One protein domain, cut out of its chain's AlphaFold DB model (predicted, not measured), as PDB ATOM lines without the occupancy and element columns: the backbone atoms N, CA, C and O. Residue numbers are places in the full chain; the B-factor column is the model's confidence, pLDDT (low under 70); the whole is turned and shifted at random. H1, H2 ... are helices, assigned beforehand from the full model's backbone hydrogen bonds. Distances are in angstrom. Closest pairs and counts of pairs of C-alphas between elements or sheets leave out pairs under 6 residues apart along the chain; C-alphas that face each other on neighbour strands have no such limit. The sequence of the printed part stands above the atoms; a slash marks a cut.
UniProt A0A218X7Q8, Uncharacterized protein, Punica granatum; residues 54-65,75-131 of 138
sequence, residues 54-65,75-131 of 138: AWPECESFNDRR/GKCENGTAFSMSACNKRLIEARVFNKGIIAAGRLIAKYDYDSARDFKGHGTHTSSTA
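Overview. This is residues 54 to 65 and 75 to 131 of the 138 residues of an uncharacterized protein of Punica granatum (UniProt A0A218X7Q8). There is little regular structure here: a body of loops with two short helices well separated, H1 sticking out with residues 100 to 106 at one end, and Arg 65 at the other. The printed part has 69 residues, of which 14 are in the named helices H1 and then H2; there is no named strand, and the class is all helix. It is compact, with a radius of gyration of the C-alphas of 12.7 A, and spans 44 by 22 by 19 A.

Along the chain. Start at C-alpha 54, (185.197, 208.955, 185.835); residues 54 to 65 and 75 to 99 hold no named element. Find H1, residues 100 to 104, 6.1 A long, from (178.449, 195.045, 175.401). H2, residues 123 to 131, runs 12.2 A to C-alpha 131 at (180.679, 220.585, 183.887).

Arrangement. H1 and H2 are apart. In both, every O i to N i+4 pair is within hydrogen-bond range.

Size, cuts and confidence. The C-alphas of Arg 65 and Gly 106, the two farthest apart, are 43.5 A apart. Residues 66 to 74 are not printed; C-alphas 65 and 75 are 20.8 A apart across the cut. The long link from H1 to H2 has 18 residues. No printed residue is under 70 in pLDDT.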
ATOM      1  N   ALA A  54     184.722 208.005 184.808       95.94
ATOM      2  CA  ALA A  54     185.197 208.955 185.835       95.94
ATOM      3  C   ALA A  54     186.210 208.349 186.835       95.94
ATOM      4  O   ALA A  54     186.160 207.158 187.136       95.94
ATOM      5  N   TRP A  55     187.120 209.171 187.373       96.56
ATOM      6  CA  TRP A  55     188.029 208.808 188.469       96.56
ATOM      7  C   TRP A  55     187.460 209.264 189.826       96.56
ATOM      8  O   TRP A  55     187.616 210.436 190.178       96.56
ATOM      9  N   PRO A  56     186.783 208.386 190.587       95.31
ATOM     10  CA  PRO A  56     185.968 208.778 191.740       95.31
ATOM     11  C   PRO A  56     186.764 209.430 192.881       95.31
ATOM     12  O   PRO A  56     186.210 210.236 193.621       95.31
ATOM     13  N   GLU A  57     188.062 209.150 193.003       95.00
ATOM     14  CA  GLU A  57     188.935 209.730 194.032       95.00
ATOM     15  C   GLU A  57     189.428 211.150 193.691       95.00
ATOM     16  O   GLU A  57     190.202 211.733 194.448       95.00
ATOM     17  N   CYS A  58     189.018 211.727 192.556       93.44
ATOM     18  CA  CYS A  58     189.345 213.110 192.221       93.44
ATOM     19  C   CYS A  58     188.681 214.079 193.214       93.44
ATOM     20  O   CYS A  58     187.482 213.982 193.472       93.44
ATOM     21  N   GLU A  59     189.419 215.083 193.704       92.06
ATOM     22  CA  GLU A  59     188.891 216.068 194.668       92.06
ATOM     23  C   GLU A  59     187.678 216.845 194.122       92.06
ATOM     24  O   GLU A  59     186.806 217.256 194.883       92.06
ATOM     25  N   SER A  60     187.546 216.971 192.796       91.31
ATOM     26  CA  SER A  60     186.359 217.574 192.164       91.31
ATOM     27  C   SER A  60     185.060 216.793 192.420       91.31
ATOM     28  O   SER A  60     183.974 217.354 192.261       91.31
ATOM     29  N   PHE A  61     185.153 215.521 192.827       93.12
ATOM     30  CA  PHE A  61     184.020 214.674 193.213       93.12
ATOM     31  C   PHE A  61     183.846 214.534 194.730       93.12
ATOM     32  O   PHE A  61     183.021 213.738 195.183       93.12
ATOM     33  N   ASN A  62     184.582 215.306 195.532       91.75
ATOM     34  CA  ASN A  62     184.398 215.341 196.978       91.75
ATOM     35  C   ASN A  62     182.982 215.841 197.327       91.75
ATOM     36  O   ASN A  62     182.497 216.844 196.798       91.75
ATOM     37  N   ASP A  63     182.305 215.134 198.228       91.62
ATOM     38  CA  ASP A  63     180.898 215.354 198.549       91.62
ATOM     39  C   ASP A  63     180.656 215.852 199.986       91.62
ATOM     40  O   ASP A  63     179.503 215.950 200.430       91.62
ATOM     41  N   ARG A  64     181.723 216.221 200.716       89.69
ATOM     42  CA  ARG A  64     181.664 216.675 202.121       89.69
ATOM     43  C   ARG A  64     180.628 217.773 202.342       89.69
ATOM     44  O   ARG A  64     179.976 217.806 203.380       89.69
ATOM     45  N   ARG A  65     180.456 218.652 201.354       83.38
ATOM     46  CA  ARG A  65     179.543 219.804 201.406       83.38
ATOM     47  C   ARG A  65     178.356 219.695 200.440       83.38
ATOM     48  O   ARG A  65     177.707 220.697 200.160       83.38
ATOM     49  N   GLY A  75     169.092 206.048 189.910       93.44
ATOM     50  CA  GLY A  75     170.353 205.602 189.342       93.44
ATOM     51  C   GLY A  75     171.086 204.621 190.249       93.44
ATOM     52  O   GLY A  75     170.757 204.471 191.427       93.44
ATOM     53  N   LYS A  76     172.071 203.918 189.687       92.38
ATOM     54  CA  LYS A  76     172.851 202.901 190.402       92.38
ATOM     55  C   LYS A  76     174.312 202.993 190.003       92.38
ATOM     56  O   LYS A  76     174.604 203.293 188.853       92.38
ATOM     57  N   CYS A  77     175.205 202.670 190.928       95.81
ATOM     58  CA  CYS A  77     176.614 202.495 190.611       95.81
ATOM     59  C   CYS A  77     176.934 201.028 190.407       95.81
ATOM     60  O   CYS A  77     176.613 200.189 191.248       95.81
ATOM     61  N   GLU A  78     177.530 200.735 189.260       95.75
ATOM     62  CA  GLU A  78     177.886 199.382 188.867       95.75
ATOM     63  C   GLU A  78     179.258 199.018 189.433       95.75
ATOM     64  O   GLU A  78     180.199 199.811 189.405       95.75
ATOM     65  N   ASN A  79     179.359 197.808 189.978       96.25
ATOM     66  CA  ASN A  79     180.632 197.241 190.401       96.25
ATOM     67  C   ASN A  79     181.412 196.755 189.171       96.25
ATOM     68  O   ASN A  79     180.814 196.232 188.233       96.25
ATOM     69  N   GLY A  80     182.737 196.861 189.200       93.38
ATOM     70  CA  GLY A  80     183.600 196.367 188.131       93.38
ATOM     71  C   GLY A  80     185.078 196.421 188.503       93.38
ATOM     72  O   GLY A  80     185.441 196.624 189.664       93.38
ATOM     73  N   THR A  81     185.961 196.249 187.520       93.69
ATOM     74  CA  THR A  81     187.412 196.285 187.745       93.69
ATOM     75  C   THR A  81     187.838 197.588 188.427       93.69
ATOM     76  O   THR A  81     187.619 198.678 187.895       93.69
ATOM     77  N   ALA A  82     188.450 197.464 189.610       93.75
ATOM     78  CA  ALA A  82     188.920 198.573 190.444       93.75
ATOM     79  C   ALA A  82     187.850 199.633 190.793       93.75
ATOM     80  O   ALA A  82     188.195 200.732 191.218       93.75
ATOM     81  N   PHE A  83     186.557 199.343 190.643       96.00
ATOM     82  CA  PHE A  83     185.476 200.284 190.930       96.00
ATOM     83  C   PHE A  83     184.388 199.571 191.726       96.00
ATOM     84  O   PHE A  83     183.694 198.710 191.192       96.00
ATOM     85  N   SER A  84     184.241 199.925 193.002       96.06
ATOM     86  CA  SER A  84     183.179 199.405 193.861       96.06
ATOM     87  C   SER A  84     181.956 200.317 193.841       96.06
ATOM     88  O   SER A  84     182.052 201.509 193.560       96.06
ATOM     89  N   MET A  85     180.793 199.794 194.241       94.88
ATOM     90  CA  MET A  85     179.585 200.625 194.387       94.88
ATOM     91  C   MET A  85     179.782 201.785 195.382       94.88
ATOM     92  O   MET A  85     179.125 202.814 195.258       94.88
ATOM     93  N   SER A  86     180.692 201.629 196.352       94.81
ATOM     94  CA  SER A  86     181.036 202.660 197.339       94.81
ATOM     95  C   SER A  86     181.903 203.790 196.780       94.81
ATOM     96  O   SER A  86     182.167 204.749 197.497       94.81
ATOM     97  N   ALA A  87     182.373 203.683 195.534       95.75
ATOM     98  CA  ALA A  87     183.075 204.767 194.855       95.75
ATOM     99  C   ALA A  87     182.134 205.926 194.486       95.75
ATOM    100  O   ALA A  87     182.579 207.054 194.282       95.75
ATOM    101  N   CYS A  88     180.831 205.656 194.419       96.19
ATOM    102  CA  CYS A  88     179.818 206.687 194.296       96.19
ATOM    103  C   CYS A  88     179.452 207.294 195.644       96.19
ATOM    104  O   CYS A  88     179.477 206.637 196.684       96.19
ATOM    105  N   ASN A  89     179.076 208.564 195.606       94.81
ATOM    106  CA  ASN A  89     178.820 209.385 196.780       94.81
ATOM    107  C   ASN A  89     177.713 210.413 196.467       94.81
ATOM    108  O   ASN A  89     176.997 210.277 195.475       94.81
ATOM    109  N   LYS A  90     177.537 211.459 197.284       93.56
ATOM    110  CA  LYS A  90     176.492 212.474 197.029       93.56
ATOM    111  C   LYS A  90     176.810 213.412 195.848       93.56
ATOM    112  O   LYS A  90     175.993 214.272 195.526       93.56
ATOM    113  N   ARG A  91     177.988 213.285 195.220       91.31
ATOM    114  CA  ARG A  91     178.436 214.062 194.054       91.31
ATOM    115  C   ARG A  91     178.431 213.223 192.777       91.31
ATOM    116  O   ARG A  91     177.732 213.579 191.833       91.31
ATOM    117  N   LEU A  92     179.164 212.110 192.758       94.94
ATOM    118  CA  LEU A  92     179.082 211.088 191.715       94.94
ATOM    119  C   LEU A  92     178.003 210.078 192.121       94.94
ATOM    120  O   LEU A  92     178.279 209.110 192.824       94.94
ATOM    121  N   ILE A  93     176.762 210.353 191.723       95.25
ATOM    122  CA  ILE A  93     175.563 209.646 192.212       95.25
ATOM    123  C   ILE A  93     175.175 208.409 191.381       95.25
ATOM    124  O   ILE A  93     174.273 207.658 191.752       95.25
ATOM    125  N   GLU A  94     175.804 208.226 190.221       96.31
ATOM    126  CA  GLU A  94     175.642 207.089 189.310       96.31
ATOM    127  C   GLU A  94     176.916 206.925 188.483       96.31
ATOM    128  O   GLU A  94     177.539 207.911 188.090       96.31
ATOM    129  N   ALA A  95     177.275 205.676 188.198       97.25
ATOM    130  CA  ALA A  95     178.398 205.331 187.346       97.25
ATOM    131  C   ALA A  95     178.103 203.992 186.662       97.25
ATOM    132  O   ALA A  95     177.863 202.986 187.337       97.25
ATOM    133  N   ARG A  96     178.093 203.996 185.327       95.25
ATOM    134  CA  ARG A  96     177.804 202.824 184.490       95.25
ATOM    135  C   ARG A  96     178.739 202.747 183.302       95.25
ATOM    136  O   ARG A  96     179.279 203.763 182.865       95.25
ATOM    137  N   VAL A  97     178.872 201.546 182.751       93.00
ATOM    138  CA  VAL A  97     179.636 201.297 181.528       93.00
ATOM    139  C   VAL A  97     178.788 200.545 180.505       93.00
ATOM    140  O   VAL A  97     178.027 199.639 180.831       93.00
ATOM    141  N   PHE A  98     178.921 200.920 179.234       92.31
ATOM    142  CA  PHE A  98     178.155 200.342 178.128       92.31
ATOM    143  C   PHE A  98     179.099 199.700 177.107       92.31
ATOM    144  O   PHE A  98     179.299 200.205 176.007       92.31
ATOM    145  N   ASN A  99     179.713 198.576 177.472       90.56
ATOM    146  CA  ASN A  99     180.751 197.901 176.680       90.56
ATOM    147  C   ASN A  99     180.273 196.649 175.921       90.56
ATOM    148  O   ASN A  99     181.051 196.063 175.170       90.56
ATOM    149  N   LYS A 100     179.000 196.250 176.056       91.69
ATOM    150  CA  LYS A 100     178.449 195.045 175.401       91.69
ATOM    151  C   LYS A 100     178.705 195.002 173.890       91.69
ATOM    152  O   LYS A 100     178.985 193.936 173.357       91.69
ATOM    153  N   GLY A 101     178.656 196.148 173.207       92.06
ATOM    154  CA  GLY A 101     178.961 196.235 171.773       92.06
ATOM    155  C   GLY A 101     180.433 195.962 171.438       92.06
ATOM    156  O   GLY A 101     180.721 195.335 170.425       92.06
ATOM    157  N   ILE A 102     181.364 196.375 172.303       89.06
ATOM    158  CA  ILE A 102     182.805 196.107 172.152       89.06
ATOM    159  C   ILE A 102     183.065 194.603 172.301       89.06
ATOM    160  O   ILE A 102     183.740 194.010 171.460       89.06
ATOM    161  N   ILE A 103     182.462 193.990 173.326       89.00
ATOM    162  CA  ILE A 103     182.560 192.551 173.600       89.00
ATOM    163  C   ILE A 103     181.974 191.742 172.436       89.00
ATOM    164  O   ILE A 103     182.623 190.825 171.938       89.00
ATOM    165  N   ALA A 104     180.783 192.109 171.952       93.31
ATOM    166  CA  ALA A 104     180.141 191.444 170.817       93.31
ATOM    167  C   ALA A 104     180.963 191.545 169.519       93.31
ATOM    168  O   ALA A 104     180.925 190.637 168.695       93.31
ATOM    169  N   ALA A 105     181.743 192.617 169.352       93.81
ATOM    170  CA  ALA A 105     182.664 192.793 168.231       93.81
ATOM    171  C   ALA A 105     184.004 192.041 168.398       93.81
ATOM    172  O   ALA A 105     184.907 192.232 167.583       93.81
ATOM    173  N   GLY A 106     184.173 191.239 169.459       88.56
ATOM    174  CA  GLY A 106     185.406 190.495 169.736       88.56
ATOM    175  C   GLY A 106     186.599 191.380 170.111       88.56
ATOM    176  O   GLY A 106     187.746 190.944 170.022       88.56
ATOM    177  N   ARG A 107     186.357 192.637 170.502       85.69
ATOM    178  CA  ARG A 107     187.412 193.569 170.912       85.69
ATOM    179  C   ARG A 107     187.630 193.468 172.417       85.69
ATOM    180  O   ARG A 107     186.679 193.476 173.193       85.69
ATOM    181  N   LEU A 108     188.892 193.419 172.829       76.88
ATOM    182  CA  LEU A 108     189.248 193.496 174.241       76.88
ATOM    183  C   LEU A 108     189.115 194.941 174.729       76.88
ATOM    184  O   LEU A 108     189.509 195.882 174.034       76.88
ATOM    185  N   ILE A 109     188.593 195.109 175.944       74.44
ATOM    186  CA  ILE A 109     188.757 196.350 176.708       74.44
ATOM    187  C   ILE A 109     190.270 196.523 176.873       74.44
ATOM    188  O   ILE A 109     190.954 195.562 177.225       74.44
ATOM    189  N   ALA A 110     190.806 197.674 176.456       71.00
ATOM    190  CA  ALA A 110     192.237 197.857 176.211       71.00
ATOM    191  C   ALA A 110     193.102 197.343 177.378       71.00
ATOM    192  O   ALA A 110     192.697 197.427 178.529       71.00
ATOM    193  N   LYS A 111     194.321 196.863 177.088       70.62
ATOM    194  CA  LYS A 111     195.232 196.219 178.065       70.62
ATOM    195  C   LYS A 111     195.435 197.004 179.376       70.62
ATOM    196  O   LYS A 111     195.767 196.404 180.392       70.62
ATOM    197  N   TYR A 112     195.266 198.325 179.337       76.06
ATOM    198  CA  TYR A 112     195.445 199.229 180.473       76.06
ATOM    199  C   TYR A 112     194.140 199.878 180.963       76.06
ATOM    200  O   TYR A 112     194.186 200.727 181.840       76.06
ATOM    201  N   ASP A 113     192.988 199.513 180.398       84.81
ATOM    202  CA  ASP A 113     191.684 200.089 180.730       84.81
ATOM    203  C   ASP A 113     190.895 199.184 181.695       84.81
ATOM    204  O   ASP A 113     191.238 198.020 181.915       84.81
ATOM    205  N   TYR A 114     189.829 199.726 182.279       89.06
ATOM    206  CA  TYR A 114     189.000 199.034 183.258       89.06
ATOM    207  C   TYR A 114     187.683 198.561 182.641       89.06
ATOM    208  O   TYR A 114     186.970 199.316 181.968       89.06
ATOM    209  N   ASP A 115     187.305 197.316 182.938       91.69
ATOM    210  CA  ASP A 115     185.936 196.841 182.737       91.69
ATOM    211  C   ASP A 115     185.035 197.339 183.878       91.69
ATOM    212  O   ASP A 115     184.607 196.602 184.769       91.69
ATOM    213  N   SER A 116     184.875 198.660 183.936       94.12
ATOM    214  CA  SER A 116     184.063 199.371 184.918       94.12
ATOM    215  C   SER A 116     183.823 200.815 184.480       94.12
ATOM    216  O   SER A 116     184.194 201.211 183.375       94.12
ATOM    217  N   ALA A 117     183.217 201.616 185.357       95.56
ATOM    218  CA  ALA A 117     183.093 203.062 185.200       95.56
ATOM    219  C   ALA A 117     184.327 203.848 185.706       95.56
ATOM    220  O   ALA A 117     184.258 205.069 185.852       95.56
ATOM    221  N   ARG A 118     185.462 203.185 185.969       95.44
ATOM    222  CA  ARG A 118     186.716 203.872 186.294       95.44
ATOM    223  C   ARG A 118     187.380 204.420 185.038       95.44
ATOM    224  O   ARG A 118     187.593 203.696 184.071       95.44
ATOM    225  N   ASP A 119     187.740 205.693 185.073       94.75
ATOM    226  CA  ASP A 119     188.462 206.344 183.982       94.75
ATOM    227  C   ASP A 119     189.956 206.004 184.013       94.75
ATOM    228  O   ASP A 119     190.627 206.226 185.013       94.75
ATOM    229  N   PHE A 120     190.498 205.501 182.908       92.12
ATOM    230  CA  PHE A 120     191.945 205.353 182.727       92.12
ATOM    231  C   PHE A 120     192.560 206.516 181.929       92.12
ATOM    232  O   PHE A 120     193.726 206.859 182.111       92.12
ATOM    233  N   LYS A 121     191.784 207.134 181.026       89.06
ATOM    234  CA  LYS A 121     192.279 208.116 180.046       89.06
ATOM    235  C   LYS A 121     192.307 209.535 180.612       89.06
ATOM    236  O   LYS A 121     193.141 210.340 180.209       89.06
ATOM    237  N   GLY A 122     191.359 209.857 181.489       92.56
ATOM    238  CA  GLY A 122     191.211 211.162 182.131       92.56
ATOM    239  C   GLY A 122     190.228 212.112 181.440       92.56
ATOM    240  O   GLY A 122     189.839 213.106 182.052       92.56
ATOM    241  N   HIS A 123     189.806 211.840 180.196       94.62
ATOM    242  CA  HIS A 123     188.911 212.739 179.453       94.62
ATOM    243  C   HIS A 123     187.568 212.893 180.172       94.62
ATOM    244  O   HIS A 123     187.180 214.013 180.487       94.62
ATOM    245  N   GLY A 124     186.908 211.791 180.528       95.88
ATOM    246  CA  GLY A 124     185.624 211.858 181.218       95.88
ATOM    247  C   GLY A 124     185.717 212.472 182.609       95.88
ATOM    248  O   GLY A 124     184.855 213.272 182.978       95.88
ATOM    249  N   THR A 125     186.805 212.230 183.344       95.88
ATOM    250  CA  THR A 125     187.093 212.935 184.605       95.88
ATOM    251  C   THR A 125     187.244 214.443 184.395       95.88
ATOM    252  O   THR A 125     186.651 215.236 185.127       95.88
ATOM    253  N   HIS A 126     187.993 214.868 183.377       94.06
ATOM    254  CA  HIS A 126     188.181 216.281 183.047       94.06
ATOM    255  C   HIS A 126     186.868 216.955 182.606       94.06
ATOM    256  O   HIS A 126     186.525 218.034 183.091       94.06
ATOM    257  N   THR A 127     186.092 216.318 181.726       95.25
ATOM    258  CA  THR A 127     184.806 216.848 181.247       95.25
ATOM    259  C   THR A 127     183.795 216.972 182.386       95.25
ATOM    260  O   THR A 127     183.181 218.025 182.560       95.25
ATOM    261  N   SER A 128     183.636 215.926 183.202       95.19
ATOM    262  CA  SER A 128     182.675 215.917 184.315       95.19
ATOM    263  C   SER A 128     183.054 216.895 185.422       95.19
ATOM    264  O   SER A 128     182.184 217.620 185.906       95.19
ATOM    265  N   SER A 129     184.340 216.987 185.774       92.38
ATOM    266  CA  SER A 129     184.826 218.010 186.705       92.38
ATOM    267  C   SER A 129     184.635 219.418 186.155       92.38
ATOM    268  O   SER A 129     184.283 220.292 186.926       92.38
ATOM    269  N   THR A 130     184.765 219.652 184.848       91.75
ATOM    270  CA  THR A 130     184.486 220.972 184.255       91.75
ATOM    271  C   THR A 130     182.996 221.317 184.317       91.75
ATOM    272  O   THR A 130     182.629 222.425 184.703       91.75
ATOM    273  N   ALA A 131     182.126 220.370 183.953       92.50
ATOM    274  CA  ALA A 131     180.679 220.585 183.887       92.50
ATOM    275  C   ALA A 131     180.032 220.730 185.272       92.50
ATOM    276  O   ALA A 131     179.111 221.523 185.464       92.50
TER     277      ALA A 131